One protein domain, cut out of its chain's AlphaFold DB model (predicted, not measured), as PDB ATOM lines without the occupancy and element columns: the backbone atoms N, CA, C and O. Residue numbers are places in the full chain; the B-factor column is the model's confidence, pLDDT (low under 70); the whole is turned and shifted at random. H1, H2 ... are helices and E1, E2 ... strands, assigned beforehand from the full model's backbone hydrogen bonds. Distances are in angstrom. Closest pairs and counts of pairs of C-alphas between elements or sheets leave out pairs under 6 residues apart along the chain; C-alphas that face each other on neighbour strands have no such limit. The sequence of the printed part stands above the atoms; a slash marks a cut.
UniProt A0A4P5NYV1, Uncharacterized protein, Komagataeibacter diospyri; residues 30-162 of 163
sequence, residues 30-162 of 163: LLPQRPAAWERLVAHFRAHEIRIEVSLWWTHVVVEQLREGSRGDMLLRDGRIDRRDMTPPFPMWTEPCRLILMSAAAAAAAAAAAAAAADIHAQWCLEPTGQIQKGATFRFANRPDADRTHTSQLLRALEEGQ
ATOM      1  N   LEU A  30      37.369  25.432  28.818       59.34
ATOM      2  CA  LEU A  30      37.641  24.686  30.053       59.34
ATOM      3  C   LEU A  30      37.223  23.212  29.957       59.34
ATOM      4  O   LEU A  30      37.545  22.404  30.832       59.34
ATOM      5  N   LEU A  31      36.463  22.866  28.920       67.38
ATOM      6  CA  LEU A  31      35.898  21.540  28.743       67.38
ATOM      7  C   LEU A  31      36.935  20.602  28.108       67.38
ATOM      8  O   LEU A  31      37.821  21.050  27.375       67.38
ATOM      9  N   PRO A  32      36.863  19.287  28.380       67.06
ATOM     10  CA  PRO A  32      37.769  18.335  27.755       67.06
ATOM     11  C   PRO A  32      37.680  18.394  26.228       67.06
ATOM     12  O   PRO A  32      36.634  18.729  25.665       67.06
ATOM     13  N   GLN A  33      38.776  18.032  25.552       74.50
ATOM     14  CA  GLN A  33      38.797  17.979  24.093       74.50
ATOM     15  C   GLN A  33      37.671  17.080  23.587       74.50
ATOM     16  O   GLN A  33      37.587  15.897  23.920       74.50
ATOM     17  N   ARG A  34      36.795  17.662  22.768       82.19
ATOM     18  CA  ARG A  34      35.623  16.966  22.257       82.19
ATOM     19  C   ARG A  34      35.970  16.212  20.981       82.19
ATOM     20  O   ARG A  34      36.442  16.817  20.017       82.19
ATOM     21  N   PRO A  35      35.648  14.914  20.902       84.31
ATOM     22  CA  PRO A  35      35.573  14.228  19.624       84.31
ATOM     23  C   PRO A  35      34.546  14.909  18.708       84.31
ATOM     24  O   PRO A  35      33.507  15.381  19.171       84.31
ATOM     25  N   ALA A  36      34.765  14.880  17.391       84.69
ATOM     26  CA  ALA A  36      33.867  15.520  16.420       84.69
ATOM     27  C   ALA A  36      32.404  15.040  16.516       84.69
ATOM     28  O   ALA A  36      31.478  15.803  16.256       84.69
ATOM     29  N   ALA A  37      32.184  13.777  16.897       82.38
ATOM     30  CA  ALA A  37      30.843  13.243  17.125       82.38
ATOM     31  C   ALA A  37      30.152  13.900  18.332       82.38
ATOM     32  O   ALA A  37      28.955  14.155  18.268       82.38
ATOM     33  N   TRP A  38      30.901  14.209  19.393       85.25
ATOM     34  CA  TRP A  38      30.384  14.911  20.567       85.25
ATOM     35  C   TRP A  38      30.079  16.372  20.253       85.25
ATOM     36  O   TRP A  38      29.000  16.848  20.589       85.25
ATOM     37  N   GLU A  39      30.977  17.054  19.533       83.94
ATOM     38  CA  GLU A  39      30.788  18.455  19.129       83.94
ATOM     39  C   GLU A  39      29.466  18.652  18.376       83.94
ATOM     40  O   GLU A  39      28.702  19.564  18.678       83.94
ATOM     41  N   ARG A  40      29.138  17.738  17.455       82.75
ATOM     42  CA  ARG A  40      27.861  17.769  16.722       82.75
ATOM     43  C   ARG A  40      26.645  17.617  17.635       82.75
ATOM     44  O   ARG A  40      25.619  18.223  17.358       82.75
ATOM     45  N   LEU A  41      26.746  16.820  18.699       79.56
ATOM     46  CA  LEU A  41      25.647  16.630  19.648       79.56
ATOM     47  C   LEU A  41      25.439  17.874  20.519       79.56
ATOM     48  O   LEU A  41      24.302  18.250  20.783       79.56
ATOM     49  N   VAL A  42      26.523  18.533  20.941       79.12
ATOM     50  CA  VAL A  42      26.435  19.701  21.833       79.12
ATOM     51  C   VAL A  42      26.185  21.023  21.105       79.12
ATOM     52  O   VAL A  42      25.724  21.973  21.735       79.12
ATOM     53  N   ALA A  43      26.451  21.104  19.796       76.94
ATOM     54  CA  ALA A  43      26.358  22.341  19.012       76.94
ATOM     55  C   ALA A  43      24.953  22.973  18.980       76.94
ATOM     56  O   ALA A  43      24.817  24.161  18.693       76.94
ATOM     57  N   HIS A  44      23.910  22.191  19.262       78.75
ATOM     58  CA  HIS A  44      22.525  22.651  19.214       78.75
ATOM     59  C   HIS A  44      22.041  23.303  20.517       78.75
ATOM     60  O   HIS A  44      21.040  24.015  20.480       78.75
ATOM     61  N   PHE A  45      22.757  23.117  21.633       74.88
ATOM     62  CA  PHE A  45      22.371  23.681  22.926       74.88
ATOM     63  C   PHE A  45      22.658  25.183  22.986       74.88
ATOM     64  O   PHE A  45      23.781  25.650  22.770       74.88
ATOM     65  N   ARG A  46      21.630  25.955  23.321       74.56
ATOM     66  CA  ARG A  46      21.688  27.384  23.620       74.56
ATOM     67  C   ARG A  46      22.213  27.608  25.033       74.56
ATOM     68  O   ARG A  46      22.107  26.744  25.894       74.56
ATOM     69  N   ALA A  47      22.715  28.813  25.301       69.31
ATOM     70  CA  ALA A  47      23.301  29.162  26.597       69.31
ATOM     71  C   ALA A  47      22.372  28.876  27.796       69.31
ATOM     72  O   ALA A  47      22.827  28.355  28.806       69.31
ATOM     73  N   HIS A  48      21.066  29.134  27.666       71.44
ATOM     74  CA  HIS A  48      20.087  28.871  28.729       71.44
ATOM     75  C   HIS A  48      19.800  27.374  28.959       71.44
ATOM     76  O   HIS A  48      19.253  27.009  29.997       71.44
ATOM     77  N   GLU A  49      20.167  26.512  28.007       76.31
ATOM     78  CA  GLU A  49      20.037  25.053  28.095       76.31
ATOM     79  C   GLU A  49      21.309  24.406  28.673       76.31
ATOM     80  O   GLU A  49      21.303  23.225  29.041       76.31
ATOM     81  N   ILE A  50      22.396  25.183  28.785       79.50
ATOM     82  CA  ILE A  50      23.640  24.773  29.434       79.50
ATOM     83  C   ILE A  50      23.516  25.014  30.936       79.50
ATOM     84  O   ILE A  50      23.221  26.121  31.395       79.50
ATOM     85  N   ARG A  51      23.779  23.961  31.702       83.06
ATOM     86  CA  ARG A  51      23.805  23.978  33.161       83.06
ATOM     87  C   ARG A  51      25.217  23.664  33.634       83.06
ATOM     88  O   ARG A  51      25.881  22.802  33.066       83.06
ATOM     89  N   ILE A  52      25.672  24.349  34.671       79.31
ATOM     90  CA  ILE A  52      26.966  24.105  35.309       79.31
ATOM     91  C   ILE A  52      26.675  23.566  36.700       79.31
ATOM     92  O   ILE A  52      26.049  24.252  37.502       79.31
ATOM     93  N   GLU A  53      27.098  22.343  36.984       81.19
ATOM     94  CA  GLU A  53      27.005  21.740  38.307       81.19
ATOM     95  C   GLU A  53      28.396  21.654  38.929       81.19
ATOM     96  O   GLU A  53      29.305  21.006  38.409       81.19
ATOM     97  N   VAL A  54      28.537  22.309  40.074       74.75
ATOM     98  CA  VAL A  54      29.725  22.251  40.919       74.75
ATOM     99  C   VAL A  54      29.426  21.282  42.053       74.75
ATOM    100  O   VAL A  54      28.456  21.475  42.786       74.75
ATOM    101  N   SER A  55      30.235  20.233  42.198       73.62
ATOM    102  CA  SER A  55      29.966  19.135  43.130       73.62
ATOM    103  C   SER A  55      31.199  18.741  43.941       73.62
ATOM    104  O   SER A  55      32.284  18.539  43.395       73.62
ATOM    105  N   LEU A  56      31.016  18.564  45.254       68.25
ATOM    106  CA  LEU A  56      32.018  17.997  46.168       68.25
ATOM    107  C   LEU A  56      32.163  16.477  45.997       68.25
ATOM    108  O   LEU A  56      33.137  15.895  46.465       68.25
ATOM    109  N   TRP A  57      31.187  15.810  45.372       69.06
ATOM    110  CA  TRP A  57      31.238  14.365  45.126       69.06
ATOM    111  C   TRP A  57      32.019  14.001  43.871       69.06
ATOM    112  O   TRP A  57      32.509  12.878  43.754       69.06
ATOM    113  N   TRP A  58      32.136  14.936  42.932       64.44
ATOM    114  CA  TRP A  58      32.907  14.711  41.725       64.44
ATOM    115  C   TRP A  58      34.383  14.988  41.992       64.44
ATOM    116  O   TRP A  58      34.738  16.017  42.560       64.44
ATOM    117  N   THR A  59      35.257  14.072  41.582       59.22
ATOM    118  CA  THR A  59      36.716  14.175  41.775       59.22
ATOM    119  C   THR A  59      37.463  14.523  40.487       59.22
ATOM    120  O   THR A  59      38.660  14.797  40.515       59.22
ATOM    121  N   HIS A  60      36.770  14.539  39.345       62.06
ATOM    122  CA  HIS A  60      37.347  14.945  38.067       62.06
ATOM    123  C   HIS A  60      37.210  16.455  37.856       62.06
ATOM    124  O   HIS A  60      36.174  17.033  38.169       62.06
ATOM    125  N   VAL A  61      38.248  17.071  37.281       61.44
ATOM    126  CA  VAL A  61      38.361  18.532  37.104       61.44
ATOM    127  C   VAL A  61      37.151  19.108  36.366       61.44
ATOM    128  O   VAL A  61      36.446  19.942  36.925       61.44
ATOM    129  N   VAL A  62      36.874  18.616  35.157       65.56
ATOM    130  CA  VAL A  62      35.712  19.000  34.348       65.56
ATOM    131  C   VAL A  62      35.304  17.820  33.466       65.56
ATOM    132  O   VAL A  62      36.168  17.170  32.871       65.56
ATOM    133  N   VAL A  63      34.003  17.547  33.362       75.44
ATOM    134  CA  VAL A  63      33.419  16.642  32.356       75.44
ATOM    135  C   VAL A  63      32.136  17.247  31.794       75.44
ATOM    136  O   VAL A  63      31.463  18.033  32.461       75.44
ATOM    137  N   GLU A  64      31.786  16.882  30.564       82.31
ATOM    138  CA  GLU A  64      30.504  17.273  29.974       82.31
ATOM    139  C   GLU A  64      29.537  16.105  29.984       82.31
ATOM    140  O   GLU A  64      29.927  14.953  29.821       82.31
ATOM    141  N   GLN A  65      28.259  16.407  30.116       85.25
ATOM    142  CA  GLN A  65      27.217  15.411  30.128       85.25
ATOM    143  C   GLN A  65      25.989  15.915  29.382       85.25
ATOM    144  O   GLN A  65      25.538  17.038  29.573       85.25
ATOM    145  N   LEU A  66      25.442  15.071  28.521       86.00
ATOM    146  CA  LEU A  66      24.177  15.292  27.845       86.00
ATOM    147  C   LEU A  66      23.097  14.519  28.590       86.00
ATOM    148  O   LEU A  66      23.194  13.303  28.767       86.00
ATOM    149  N   ARG A  67      22.082  15.246  29.049       82.88
ATOM    150  CA  ARG A  67      20.922  14.711  29.757       82.88
ATOM    151  C   ARG A  67      19.699  14.825  28.868       82.88
ATOM    152  O   ARG A  67      19.384  15.917  28.412       82.88
ATOM    153  N   GLU A  68      18.998  13.715  28.678       81.25
ATOM    154  CA  GLU A  68      17.698  13.669  28.007       81.25
ATOM    155  C   GLU A  68      16.868  12.537  28.629       81.25
ATOM    156  O   GLU A  68      17.146  11.355  28.413       81.25
ATOM    157  N   GLY A  69      15.885  12.884  29.466       77.88
ATOM    158  CA  GLY A  69      15.142  11.894  30.252       77.88
ATOM    159  C   GLY A  69      16.073  11.062  31.143       77.88
ATOM    160  O   GLY A  69      16.840  11.615  31.932       77.88
ATOM    161  N   SER A  70      16.034   9.733  31.001       74.62
ATOM    162  CA  SER A  70      16.925   8.813  31.721       74.62
ATOM    163  C   SER A  70      18.294   8.637  31.058       74.62
ATOM    164  O   SER A  70      19.156   7.954  31.599       74.62
ATOM    165  N   ARG A  71      18.549   9.238  29.893       79.62
ATOM    166  CA  ARG A  71      19.848   9.118  29.228       79.62
ATOM    167  C   ARG A  71      20.837  10.137  29.781       79.62
ATOM    168  O   ARG A  71      20.534  11.323  29.905       79.62
ATOM    169  N   GLY A  72      22.043   9.666  30.083       83.25
ATOM    170  CA  GLY A  72      23.162  10.464  30.561       83.25
ATOM    171  C   GLY A  72      24.451  10.123  29.834       83.25
ATOM    172  O   GLY A  72      25.312   9.456  30.403       83.25
ATOM    173  N   ASP A  73      24.616  10.586  28.600       87.81
ATOM    174  CA  ASP A  73      25.897  10.427  27.911       87.81
ATOM    175  C   ASP A  73      26.910  11.393  28.533       87.81
ATOM    176  O   ASP A  73      26.592  12.555  28.756       87.81
ATOM    177  N   MET A  74      28.127  10.944  28.818       87.12
ATOM    178  CA  MET A  74      29.150  11.723  29.508       87.12
ATOM    179  C   MET A  74      30.463  11.685  28.732       87.12
ATOM    180  O   MET A  74      30.998  10.614  28.462       87.12
ATOM    181  N   LEU A  75      31.004  12.853  28.403       84.50
ATOM    182  CA  LEU A  75      32.347  13.003  27.867       84.50
ATOM    183  C   LEU A  75      33.346  13.098  29.020       84.50
ATOM    184  O   LEU A  75      33.391  14.088  29.754       84.50
ATOM    185  N   LEU A  76      34.157  12.057  29.153       81.00
ATOM    186  CA  LEU A  76      35.252  11.975  30.104       81.00
ATOM    187  C   LEU A  76      36.438  12.839  29.664       81.00
ATOM    188  O   LEU A  76      36.589  13.207  28.499       81.00
ATOM    189  N   ARG A  77      37.328  13.127  30.617       72.69
ATOM    190  CA  ARG A  77      38.510  13.972  30.393       72.69
ATOM    191  C   ARG A  77      39.482  13.414  29.349       72.69
ATOM    192  O   ARG A  77      40.178  14.180  28.697       72.69
ATOM    193  N   ASP A  78      39.529  12.097  29.203       77.75
ATOM    194  CA  ASP A  78      40.350  11.393  28.214       77.75
ATOM    195  C   ASP A  78      39.707  11.349  26.812       77.75
ATOM    196  O   ASP A  78      40.225  10.690  25.913       77.75
ATOM    197  N   GLY A  79      38.577  12.040  26.616       76.75
ATOM    198  CA  GLY A  79      37.850  12.098  25.351       76.75
ATOM    199  C   GLY A  79      36.920  10.906  25.111       76.75
ATOM    200  O   GLY A  79      36.239  10.859  24.082       76.75
ATOM    201  N   ARG A  80      36.851   9.937  26.034       83.44
ATOM    202  CA  ARG A  80      35.909   8.819  25.928       83.44
ATOM    203  C   ARG A  80      34.487   9.266  26.241       83.44
ATOM    204  O   ARG A  80      34.256  10.087  27.122       83.44
ATOM    205  N   ILE A  81      33.528   8.645  25.562       85.56
ATOM    206  CA  ILE A  81      32.103   8.822  25.841       85.56
ATOM    207  C   ILE A  81      31.623   7.626  26.666       85.56
ATOM    208  O   ILE A  81      31.668   6.487  26.198       85.56
ATOM    209  N   ASP A  82      31.172   7.891  27.887       85.88
ATOM    210  CA  ASP A  82      30.535   6.938  28.793       85.88
ATOM    211  C   ASP A  82      29.016   7.138  28.747       85.88
ATOM    212  O   ASP A  82      28.517   8.225  29.033       85.88
ATOM    213  N   ARG A  83      28.264   6.112  28.353       85.69
ATOM    214  CA  ARG A  83      26.800   6.190  28.280       85.69
ATOM    215  C   ARG A  83      26.218   5.687  29.588       85.69
ATOM    216  O   ARG A  83      26.311   4.495  29.872       85.69
ATOM    217  N   ARG A  84      25.604   6.578  30.362       78.81
ATOM    218  CA  ARG A  84      24.976   6.226  31.637       78.81
ATOM    219  C   ARG A  84      23.466   6.222  31.532       78.81
ATOM    220  O   ARG A  84      22.874   7.091  30.892       78.81
ATOM    221  N   ASP A  85      22.867   5.254  32.211       78.56
ATOM    222  CA  ASP A  85      21.463   5.319  32.575       78.56
ATOM    223  C   ASP A  85      21.332   6.115  33.879       78.56
ATOM    224  O   ASP A  85      22.059   5.892  34.847       78.56
ATOM    225  N   MET A  86      20.434   7.088  33.857       74.06
ATOM    226  CA  MET A  86      20.150   8.046  34.920       74.06
ATOM    227  C   MET A  86      18.785   7.788  35.540       74.06
ATOM    228  O   MET A  86      18.163   8.696  36.093       74.06
ATOM    229  N   THR A  87      18.309   6.549  35.434       73.62
ATOM    230  CA  THR A  87      17.153   6.070  36.179       73.62
ATOM    231  C   THR A  87      17.305   6.378  37.678       73.62
ATOM    232  O   THR A  87      18.424   6.435  38.192       73.62
ATOM    233  N   PRO A  88      16.195   6.641  38.394       64.00
ATOM    234  CA  PRO A  88      16.217   7.035  39.802       64.00
ATOM    235  C   PRO A  88      17.179   6.186  40.654       64.00
ATOM    236  O   PRO A  88      17.240   4.970  40.469       64.00
ATOM    237  N   PRO A  89      17.924   6.807  41.589       63.88
ATOM    238  CA  PRO A  89      17.552   8.013  42.338       63.88
ATOM    239  C   PRO A  89      18.170   9.333  41.837       63.88
ATOM    240  O   PRO A  89      18.166  10.321  42.571       63.88
ATOM    241  N   PHE A  90      18.731   9.381  40.628       67.62
ATOM    242  CA  PHE A  90      19.362  10.605  40.133       67.62
ATOM    243  C   PHE A  90      18.339  11.706  39.784       67.62
ATOM    244  O   PHE A  90      17.226  11.390  39.355       67.62
ATOM    245  N   PRO A  91      18.699  13.000  39.922       66.75
ATOM    246  CA  PRO A  91      17.831  14.100  39.519       66.75
ATOM    247  C   PRO A  91      17.539  14.019  38.018       66.75
ATOM    248  O   PRO A  91      18.450  14.130  37.191       66.75
ATOM    249  N   MET A  92      16.270  13.815  37.664       68.00
ATOM    250  CA  MET A  92      15.833  13.866  36.273       68.00
ATOM    251  C   MET A  92      15.541  15.313  35.889       68.00
ATOM    252  O   MET A  92      14.745  15.993  36.537       68.00
ATOM    253  N   TRP A  93      16.184  15.775  34.822       72.06
ATOM    254  CA  TRP A  93      15.895  17.076  34.232       72.06
ATOM    255  C   TRP A  93      14.698  16.933  33.295       72.06
ATOM    256  O   TRP A  93      14.662  16.031  32.459       72.06
ATOM    257  N   THR A  94      13.710  17.812  33.446       71.00
ATOM    258  CA  THR A  94      12.489  17.828  32.622       71.00
ATOM    259  C   THR A  94      12.761  18.152  31.158       71.00
ATOM    260  O   THR A  94      12.006  17.728  30.289       71.00
ATOM    261  N   GLU A  95      13.834  18.886  30.883       78.50
ATOM    262  CA  GLU A  95      14.239  19.304  29.545       78.50
ATOM    263  C   GLU A  95      15.614  18.723  29.208       78.50
ATOM    264  O   GLU A  95      16.451  18.577  30.114       78.50
ATOM    265  N   PRO A  96      15.885  18.439  27.920       80.12
ATOM    266  CA  PRO A  96      17.227  18.118  27.475       80.12
ATOM    267  C   PRO A  96      18.197  19.215  27.907       80.12
ATOM    268  O   PRO A  96      17.935  20.405  27.725       80.12
ATOM    269  N   CYS A  97      19.326  18.831  28.491       83.62
ATOM    270  CA  CYS A  97      20.326  19.800  28.897       83.62
ATOM    271  C   CYS A  97      21.746  19.312  28.683       83.62
ATOM    272  O   CYS A  97      22.052  18.118  28.740       83.62
ATOM    273  N   ARG A  98      22.626  20.286  28.470       85.00
ATOM    274  CA  ARG A  98      24.064  20.078  28.493       85.00
ATOM    275  C   ARG A  98      24.574  20.484  29.863       85.00
ATOM    276  O   ARG A  98      24.579  21.663  30.204       85.00
ATOM    277  N   LEU A  99      24.985  19.499  30.638       81.44
ATOM    278  CA  LEU A  99      25.515  19.664  31.974       81.44
ATOM    279  C   LEU A  99      27.044  19.680  31.932       81.44
ATOM    280  O   LEU A  99      27.675  18.788  31.369       81.44
ATOM    281  N   ILE A 100      27.640  20.693  32.538       80.38
ATOM    282  CA  ILE A 100      29.076  20.796  32.772       80.38
ATOM    283  C   ILE A 100      29.299  20.468  34.242       80.38
ATOM    284  O   ILE A 100      28.846  21.211  35.108       80.38
ATOM    285  N   LEU A 101      29.962  19.351  34.522       77.12
ATOM    286  CA  LEU A 101      30.244  18.886  35.878       77.12
ATOM    287  C   LEU A 101      31.658  19.300  36.276       77.12
ATOM    288  O   LEU A 101      32.622  18.946  35.593       77.12
ATOM    289  N   MET A 102      31.778  19.998  37.399       72.75
ATOM    290  CA  MET A 102      33.045  20.491  37.932       72.75
ATOM    291  C   MET A 102      33.263  19.969  39.355       72.75
ATOM    292  O   MET A 102      32.362  20.032  40.195       72.75
ATOM    293  N   SER A 103      34.462  19.451  39.637       68.44
ATOM    294  CA  SER A 103      34.844  19.059  40.999       68.44
ATOM    295  C   SER A 103      35.117  20.282  41.866       68.44
ATOM    296  O   SER A 103      35.916  21.144  41.504       68.44
ATOM    297  N   ALA A 104      34.544  20.304  43.066       57.84
ATOM    298  CA  ALA A 104      34.821  21.347  44.043       57.84
ATOM    299  C   ALA A 104      36.189  21.189  44.746       57.84
ATOM    300  O   ALA A 104      36.747  22.175  45.210       57.84
ATOM    301  N   ALA A 105      36.789  19.989  44.774       49.53
ATOM    302  CA  ALA A 105      38.162  19.798  45.267       49.53
ATOM    303  C   ALA A 105      39.210  20.229  44.225       49.53
ATOM    304  O   ALA A 105      40.266  20.738  44.585       49.53
ATOM    305  N   ALA A 106      38.903  20.112  42.928       43.06
ATOM    306  CA  ALA A 106      39.673  20.783  41.880       43.06
ATOM    307  C   ALA A 106      39.466  22.311  41.888       43.06
ATOM    308  O   ALA A 106      40.327  23.024  41.386       43.06
ATOM    309  N   ALA A 107      38.389  22.815  42.501       41.44
ATOM    310  CA  ALA A 107      38.219  24.240  42.785       41.44
ATOM    311  C   ALA A 107      39.092  24.731  43.964       41.44
ATOM    312  O   ALA A 107      39.377  25.919  44.034       41.44
ATOM    313  N   ALA A 108      39.573  23.830  44.838       36.28
ATOM    314  CA  ALA A 108      40.450  24.148  45.977       36.28
ATOM    315  C   ALA A 108      41.938  23.783  45.749       36.28
ATOM    316  O   ALA A 108      42.827  24.560  46.091       36.28
ATOM    317  N   ALA A 109      42.244  22.644  45.110       38.28
ATOM    318  CA  ALA A 109      43.603  22.270  44.669       38.28
ATOM    319  C   ALA A 109      44.113  23.157  43.522       38.28
ATOM    320  O   ALA A 109      45.304  23.200  43.220       38.28
ATOM    321  N   ALA A 110      43.206  23.917  42.927       36.69
ATOM    322  CA  ALA A 110      43.534  25.158  42.289       36.69
ATOM    323  C   ALA A 110      43.007  26.291  43.179       36.69
ATOM    324  O   ALA A 110      41.934  26.830  42.965       36.69
ATOM    325  N   ALA A 111      43.823  26.746  44.127       34.78
ATOM    326  CA  ALA A 111      43.692  28.107  44.651       34.78
ATOM    327  C   ALA A 111      43.827  29.159  43.514       34.78
ATOM    328  O   ALA A 111      43.412  30.301  43.667       34.78
ATOM    329  N   ALA A 112      44.315  28.744  42.333       40.81
ATOM    330  CA  ALA A 112      44.212  29.449  41.051       40.81
ATOM    331  C   ALA A 112      42.866  29.246  40.299       40.81
ATOM    332  O   ALA A 112      42.593  29.960  39.343       40.81
ATOM    333  N   ALA A 113      42.009  28.304  40.711       36.75
ATOM    334  CA  ALA A 113      40.661  28.058  40.182       36.75
ATOM    335  C   ALA A 113      39.519  28.402  41.159       36.75
ATOM    336  O   ALA A 113      38.374  28.450  40.724       36.75
ATOM    337  N   ALA A 114      39.800  28.735  42.422       35.59
ATOM    338  CA  ALA A 114      38.895  29.555  43.236       35.59
ATOM    339  C   ALA A 114      38.709  30.941  42.585       35.59
ATOM    340  O   ALA A 114      37.596  31.456  42.498       35.59
ATOM    341  N   ALA A 115      39.790  31.475  41.996       42.91
ATOM    342  CA  ALA A 115      39.701  32.545  41.011       42.91
ATOM    343  C   ALA A 115      38.842  32.096  39.826       42.91
ATOM    344  O   ALA A 115      37.857  32.748  39.564       42.91
ATOM    345  N   ALA A 116      39.072  30.928  39.213       42.19
ATOM    346  CA  ALA A 116      38.250  30.459  38.093       42.19
ATOM    347  C   ALA A 116      36.744  30.316  38.394       42.19
ATOM    348  O   ALA A 116      35.977  30.721  37.551       42.19
ATOM    349  N   ALA A 117      36.243  29.803  39.521       43.94
ATOM    350  CA  ALA A 117      34.787  29.736  39.757       43.94
ATOM    351  C   ALA A 117      34.175  31.127  40.003       43.94
ATOM    352  O   ALA A 117      33.110  31.446  39.465       43.94
ATOM    353  N   ALA A 118      34.876  31.976  40.760       48.19
ATOM    354  CA  ALA A 118      34.517  33.378  40.946       48.19
ATOM    355  C   ALA A 118      34.668  34.198  39.651       48.19
ATOM    356  O   ALA A 118      33.889  35.118  39.435       48.19
ATOM    357  N   ASP A 119      35.601  33.832  38.772       49.22
ATOM    358  CA  ASP A 119      35.902  34.450  37.481       49.22
ATOM    359  C   ASP A 119      34.922  33.967  36.421       49.22
ATOM    360  O   ASP A 119      34.393  34.789  35.703       49.22
ATOM    361  N   ILE A 120      34.595  32.677  36.352       52.50
ATOM    362  CA  ILE A 120      33.514  32.096  35.540       52.50
ATOM    363  C   ILE A 120      32.212  32.803  35.901       52.50
ATOM    364  O   ILE A 120      31.476  33.255  35.031       52.50
ATOM    365  N   HIS A 121      31.942  32.967  37.193       59.31
ATOM    366  CA  HIS A 121      30.792  33.725  37.662       59.31
ATOM    367  C   HIS A 121      30.875  35.224  37.311       59.31
ATOM    368  O   HIS A 121      29.920  35.800  36.782       59.31
ATOM    369  N   ALA A 122      32.026  35.865  37.539       58.91
ATOM    370  CA  ALA A 122      32.257  37.274  37.213       58.91
ATOM    371  C   ALA A 122      32.274  37.551  35.699       58.91
ATOM    372  O   ALA A 122      31.986  38.675  35.281       58.91
ATOM    373  N   GLN A 123      32.578  36.549  34.881       60.22
ATOM    374  CA  GLN A 123      32.654  36.629  33.427       60.22
ATOM    375  C   GLN A 123      31.317  36.256  32.785       60.22
ATOM    376  O   GLN A 123      30.922  36.896  31.815       60.22
ATOM    377  N   TRP A 124      30.588  35.269  33.309       66.81
ATOM    378  CA  TRP A 124      29.511  34.619  32.556       66.81
ATOM    379  C   TRP A 124      28.095  34.791  33.105       66.81
ATOM    380  O   TRP A 124      27.197  34.086  32.653       66.81
ATOM    381  N   CYS A 125      27.866  35.762  33.998       70.88
ATOM    382  CA  CYS A 125      26.533  36.117  34.509       70.88
ATOM    383  C   CYS A 125      25.716  34.871  34.877       70.88
ATOM    384  O   CYS A 125      24.738  34.548  34.210       70.88
ATOM    385  N   LEU A 126      26.140  34.120  35.891       76.56
ATOM    386  CA  LEU A 126      25.480  32.865  36.243       76.56
ATOM    387  C   LEU A 126      24.299  33.085  37.196       76.56
ATOM    388  O   LEU A 126      24.430  33.749  38.226       76.56
ATOM    389  N   GLU A 127      23.166  32.462  36.880       79.06
ATOM    390  CA  GLU A 127      21.978  32.389  37.731       79.06
ATOM    391  C   GLU A 127      21.920  31.036  38.455       79.06
ATOM    392  O   GLU A 127      22.100  29.990  37.818       79.06
ATOM    393  N   PRO A 128      21.618  31.010  39.763       78.38
ATOM    394  CA  PRO A 128      21.433  29.767  40.490       78.38
ATOM    395  C   PRO A 128      20.121  29.101  40.081       78.38
ATOM    396  O   PRO A 128      19.090  29.747  39.894       78.38
ATOM    397  N   THR A 129      20.167  27.779  39.956       80.88
ATOM    398  CA  THR A 129      19.010  26.950  39.578       80.88
ATOM    399  C   THR A 129      18.680  25.892  40.620       80.88
ATOM    400  O   THR A 129      17.537  25.446  40.691       80.88
ATOM    401  N   GLY A 130      19.642  25.522  41.467       77.25
ATOM    402  CA  GLY A 130      19.406  24.627  42.589       77.25
ATOM    403  C   GLY A 130      20.638  24.448  43.466       77.25
ATOM    404  O   GLY A 130      21.767  24.692  43.040       77.25
ATOM    405  N   GLN A 131      20.401  23.999  44.694       73.50
ATOM    406  CA  GLN A 131      21.436  23.629  45.648       73.50
ATOM    407  C   GLN A 131      21.078  22.284  46.275       73.50
ATOM    408  O   GLN A 131      19.931  22.039  46.650       73.50
ATOM    409  N   ILE A 132      22.082  21.427  46.405       72.75
ATOM    410  CA  ILE A 132      22.031  20.190  47.178       72.75
ATOM    411  C   ILE A 132      23.138  20.230  48.234       72.75
ATOM    412  O   ILE A 132      24.075  21.019  48.141       72.75
ATOM    413  N   GLN A 133      23.062  19.360  49.243       68.50
ATOM    414  CA  GLN A 133      23.992  19.366  50.382       68.50
ATOM    415  C   GLN A 133      25.479  19.389  49.977       68.50
ATOM    416  O   GLN A 133      26.305  19.912  50.715       68.50
ATOM    417  N   LYS A 134      25.828  18.811  48.819       70.62
ATOM    418  CA  LYS A 134      27.210  18.682  48.334       70.62
ATOM    419  C   LYS A 134      27.430  19.265  46.934       70.62
ATOM    420  O   LYS A 134      28.361  18.850  46.247       70.62
ATOM    421  N   GLY A 135      26.584  20.193  46.495       74.38
ATOM    422  CA  GLY A 135      26.735  20.809  45.181       74.38
ATOM    423  C   GLY A 135      25.750  21.933  44.898       74.38
ATOM    424  O   GLY A 135      24.727  22.072  45.565       74.38
ATOM    425  N   ALA A 136      26.054  22.735  43.884       78.69
ATOM    426  CA  ALA A 136      25.155  23.760  43.365       78.69
ATOM    427  C   ALA A 136      25.111  23.707  41.841       78.69
ATOM    428  O   ALA A 136      26.098  23.365  41.185       78.69
ATOM    429  N   THR A 137      23.956  24.065  41.290       83.06
ATOM    430  CA  THR A 137      23.712  24.082  39.851       83.06
ATOM    431  C   THR A 137      23.335  25.480  39.391       83.06
ATOM    432  O   THR A 137      22.464  26.135  39.971       83.06
ATOM    433  N   PHE A 138      23.936  25.910  38.289       82.25
ATOM    434  CA  PHE A 138      23.789  27.237  37.707       82.25
ATOM    435  C   PHE A 138      23.413  27.144  36.228       82.25
ATOM    436  O   PHE A 138      23.662  26.130  35.577       82.25
ATOM    437  N   ARG A 139      22.858  28.225  35.684       80.62
ATOM    438  CA  ARG A 139      22.670  28.438  34.243       80.62
ATOM    439  C   ARG A 139      23.240  29.792  33.844       80.62
ATOM    440  O   ARG A 139      23.360  30.678  34.686       80.62
ATOM    441  N   PHE A 140      23.525  29.981  32.562       76.25
ATOM    442  CA  PHE A 140      23.830  31.316  32.054       76.25
ATOM    443  C   PHE A 140      22.579  32.190  32.139       76.25
ATOM    444  O   PHE A 140      21.505  31.795  31.671       76.25
ATOM    445  N   ALA A 141      22.713  33.375  32.726       72.44
ATOM    446  CA  ALA A 141      21.660  34.368  32.694       72.44
ATOM    447  C   ALA A 141      21.397  34.771  31.249       72.44
ATOM    448  O   ALA A 141      22.314  35.011  30.462       72.44
ATOM    449  N   ASN A 142      20.127  34.942  30.911       70.25
ATOM    450  CA  ASN A 142      19.744  35.466  29.604       70.25
ATOM    451  C   ASN A 142      19.839  37.008  29.554       70.25
ATOM    452  O   ASN A 142      19.070  37.656  28.843       70.25
ATOM    453  N   ARG A 143      20.702  37.605  30.390       68.38
ATOM    454  CA  ARG A 143      20.833  39.052  30.600       68.38
ATOM    455  C   ARG A 143      22.267  39.431  31.011       68.38
ATOM    456  O   ARG A 143      22.823  38.795  31.907       68.38
ATOM    457  N   PRO A 144      22.872  40.463  30.399       59.19
ATOM    458  CA  PRO A 144      24.236  40.895  30.715       59.19
ATOM    459  C   PRO A 144      24.377  41.584  32.088       59.19
ATOM    460  O   PRO A 144      25.488  41.677  32.601       59.19
ATOM    461  N   ASP A 145      23.279  42.025  32.699       67.44
ATOM    462  CA  ASP A 145      23.197  42.746  33.979       67.44
ATOM    463  C   ASP A 145      22.694  41.880  35.150       67.44
ATOM    464  O   ASP A 145      22.262  42.404  36.175       67.44
ATOM    465  N   ALA A 146      22.726  40.552  35.008       68.31
ATOM    466  CA  ALA A 146      22.241  39.639  36.040       68.31
ATOM    467  C   ALA A 146      22.919  39.887  37.399       68.31
ATOM    468  O   ALA A 146      24.143  40.011  37.467       68.31
ATOM    469  N   ASP A 147      22.126  39.931  38.476       73.56
ATOM    470  CA  ASP A 147      22.644  40.061  39.841       73.56
ATOM    471  C   ASP A 147      23.472  38.826  40.209       73.56
ATOM    472  O   ASP A 147      23.026  37.680  40.130       73.56
ATOM    473  N   ARG A 148      24.709  39.087  40.622       75.81
ATOM    474  CA  ARG A 148      25.740  38.089  40.896       75.81
ATOM    475  C   ARG A 148      25.889  37.780  42.380       75.81
ATOM    476  O   ARG A 148      26.603  36.846  42.738       75.81
ATOM    477  N   THR A 149      25.232  38.545  43.245       80.50
ATOM    478  CA  THR A 149      25.438  38.495  44.697       80.50
ATOM    479  C   THR A 149      25.120  37.113  45.259       80.50
ATOM    480  O   THR A 149      25.921  36.540  45.998       80.50
ATOM    481  N   HIS A 150      23.979  36.546  44.864       78.81
ATOM    482  CA  HIS A 150      23.511  35.273  45.403       78.81
ATOM    483  C   HIS A 150      24.388  34.088  44.968       78.81
ATOM    484  O   HIS A 150      24.787  33.271  45.797       78.81
ATOM    485  N   THR A 151      24.771  34.031  43.690       75.94
ATOM    486  CA  THR A 151      25.681  33.002  43.168       75.94
ATOM    487  C   THR A 151      27.049  33.051  43.859       75.94
ATOM    488  O   THR A 151      27.562  32.006  44.257       75.94
ATOM    489  N   SER A 152      27.610  34.247  44.097       76.31
ATOM    490  CA  SER A 152      28.883  34.402  44.822       76.31
ATOM    491  C   SER A 152      28.814  33.858  46.251       76.31
ATOM    492  O   SER A 152      29.765  33.241  46.726       76.31
ATOM    493  N   GLN A 153      27.696  34.087  46.945       77.50
ATOM    494  CA  GLN A 153      27.484  33.579  48.302       77.50
ATOM    495  C   GLN A 153      27.384  32.047  48.325       77.50
ATOM    496  O   GLN A 153      27.984  31.415  49.190       77.50
ATOM    497  N   LEU A 154      26.672  31.450  47.363       76.00
ATOM    498  CA  LEU A 154      26.521  29.994  47.263       76.00
ATOM    499  C   LEU A 154      27.847  29.282  46.977       76.00
ATOM    500  O   LEU A 154      28.128  28.256  47.592       76.00
ATOM    501  N   LEU A 155      28.668  29.829  46.076       74.50
ATOM    502  CA  LEU A 155      29.992  29.275  45.784       74.50
ATOM    503  C   LEU A 155      30.901  29.319  47.017       74.50
ATOM    504  O   LEU A 155      31.495  28.304  47.366       74.50
ATOM    505  N   ARG A 156      30.923  30.448  47.738       73.25
ATOM    506  CA  ARG A 156      31.708  30.586  48.974       73.25
ATOM    507  C   ARG A 156      31.269  29.598  50.061       73.25
ATOM    508  O   ARG A 156      32.105  28.964  50.690       73.25
ATOM    509  N   ALA A 157      29.963  29.408  50.248       73.25
ATOM    510  CA  ALA A 157      29.449  28.445  51.223       73.25
ATOM    511  C   ALA A 157      29.827  26.986  50.879       73.25
ATOM    512  O   ALA A 157      30.055  26.173  51.774       73.25
ATOM    513  N   LEU A 158      29.909  26.641  49.586       68.81
ATOM    514  CA  LEU A 158      30.375  25.321  49.140       68.81
ATOM    515  C   LEU A 158      31.872  25.096  49.397       68.81
ATOM    516  O   LEU A 158      32.273  23.953  49.625       68.81
ATOM    517  N   GLU A 159      32.688  26.150  49.351       66.00
ATOM    518  CA  GLU A 159      34.112  26.105  49.707       66.00
ATOM    519  C   GLU A 159      34.295  25.897  51.216       66.00
ATOM    520  O   GLU A 159      35.049  25.021  51.637       66.00
ATOM    521  N   GLU A 160      33.551  26.645  52.035       66.69
ATOM    522  CA  GLU A 160      33.611  26.564  53.501       66.69
ATOM    523  C   GLU A 160      33.198  25.180  54.033       66.69
ATOM    524  O   GLU A 160      33.804  24.679  54.976       66.69
ATOM    525  N   GLY A 161      32.233  24.510  53.391       61.72
ATOM    526  CA  GLY A 161      31.796  23.152  53.751       61.72
ATOM    527  C   GLY A 161      32.819  22.028  53.498       61.72
ATOM    528  O   GLY A 161      32.500  20.862  53.738       61.72
ATOM    529  N   GLN A 162      34.010  22.351  52.979       55.16
ATOM    530  CA  GLN A 162      35.144  21.426  52.842       55.16
ATOM    531  C   GLN A 162      36.073  21.413  54.067       55.16
ATOM    532  O   GLN A 162      36.905  20.508  54.162       55.16
TER     533      GLN A 162
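Overview. This is residues 30 to 162 of the 163 residues of an uncharacterized protein of Komagataeibacter diospyri (UniProt A0A4P5NYV1). One strongly twisted sheet of seven strands forms a wall, with helices H2 and H3 side by side over E1 and E7 near one edge and the short helix H1 over E2 and E3 nearer the other. The printed part has 133 residues, with named elements in the order H1 E1 E2 E3 E4 E5 H2 E6 E7 H3. The sheet runs E4 E3 E2 E5 E1 E7 E6 and is mixed; the class is mixed, helices and strands. The whole is compact, with a radius of gyration of the C-alphas of 14.4 A and spans of 35 by 31 by 30 A.

Arrangement. Going along from residue 30, find H1 at residues 36 to 42, E1 at 50 to 55, E2 at 62 to 68, E3 at 71 to 75, E4 at 81 to 85, E5 at 97 to 103, H2 at 111 to 124, E6 at 126 to 132, E7 at 135 to 140 and H3 at 149 to 160. H1 is on the sheet, at a height of 10.0 A, and lies only just over E2 and E3, with 3 C-alphas on each; its Val 42 and Arg 98 of E5 have their closest C-alphas 7.1 A apart. E1 is the parallel neighbour of E5, with N 53 and O 100 within hydrogen-bond range at 2.8 A. E2, E3 and E4 form a meander, each strand the antiparallel neighbour of the one before; look at N 66 and O 73, 2.8 A, and N 82 and O 74, 2.8 A. E5 is antiparallel to E2, with N 99 and O 65 at 2.7 A, and E2 to E5 form a Greek key, a meander whose first strand neighbours the fourth strand. E5, H2 and E6 form a split strand-helix-strand unit, two strands of one sheet that follow each other among the strands with a helix between them in the chain and with E1 and E7 between them in the sheet; its crossover is right-handed. The hairpin E6 and E7 has N 129 and O 137 at 2.8 A, and antiparallel E7 and E1 have N 54 and O 136 at 2.9 A. H2, at a height of 11.0 A, and H3, at 9.6 A, are on the sheet over E7 and only just over E1, with 3 C-alphas each on E1. H2 touches H3 with residues 117 to 121 alone, closest at the C-alphas of Ala 118 and Ser 152, 6.9 A, at a shallow tilt of 19 degrees, opposite ways. H1, H2 and H3 on one face of the sheet make two layers. Every O i to N i+4 pair is within hydrogen-bond range in H1 and H3, and 8 of 10 in H2.

Along the chain. Find C-alpha 36 at (33.867, 15.520, 16.420), where H1 begins. E2 spans 19.8 A, E5 18.9 A, H2 19.7 A and H3 16.9 A from first to last C-alpha. H3 ends at C-alpha 160, (33.611, 26.564, 53.501).

Size, cuts and confidence. The two C-alphas farthest apart, those of Ala 37 and Glu 160, are 38.8 A apart. The printed part has no cut, and its one long link is E4 to E5, 11 residues. The mean pLDDT of the printed part is 70.8; 48 residues are under 70, among them 103 to 124, and H2 has a mean of 48.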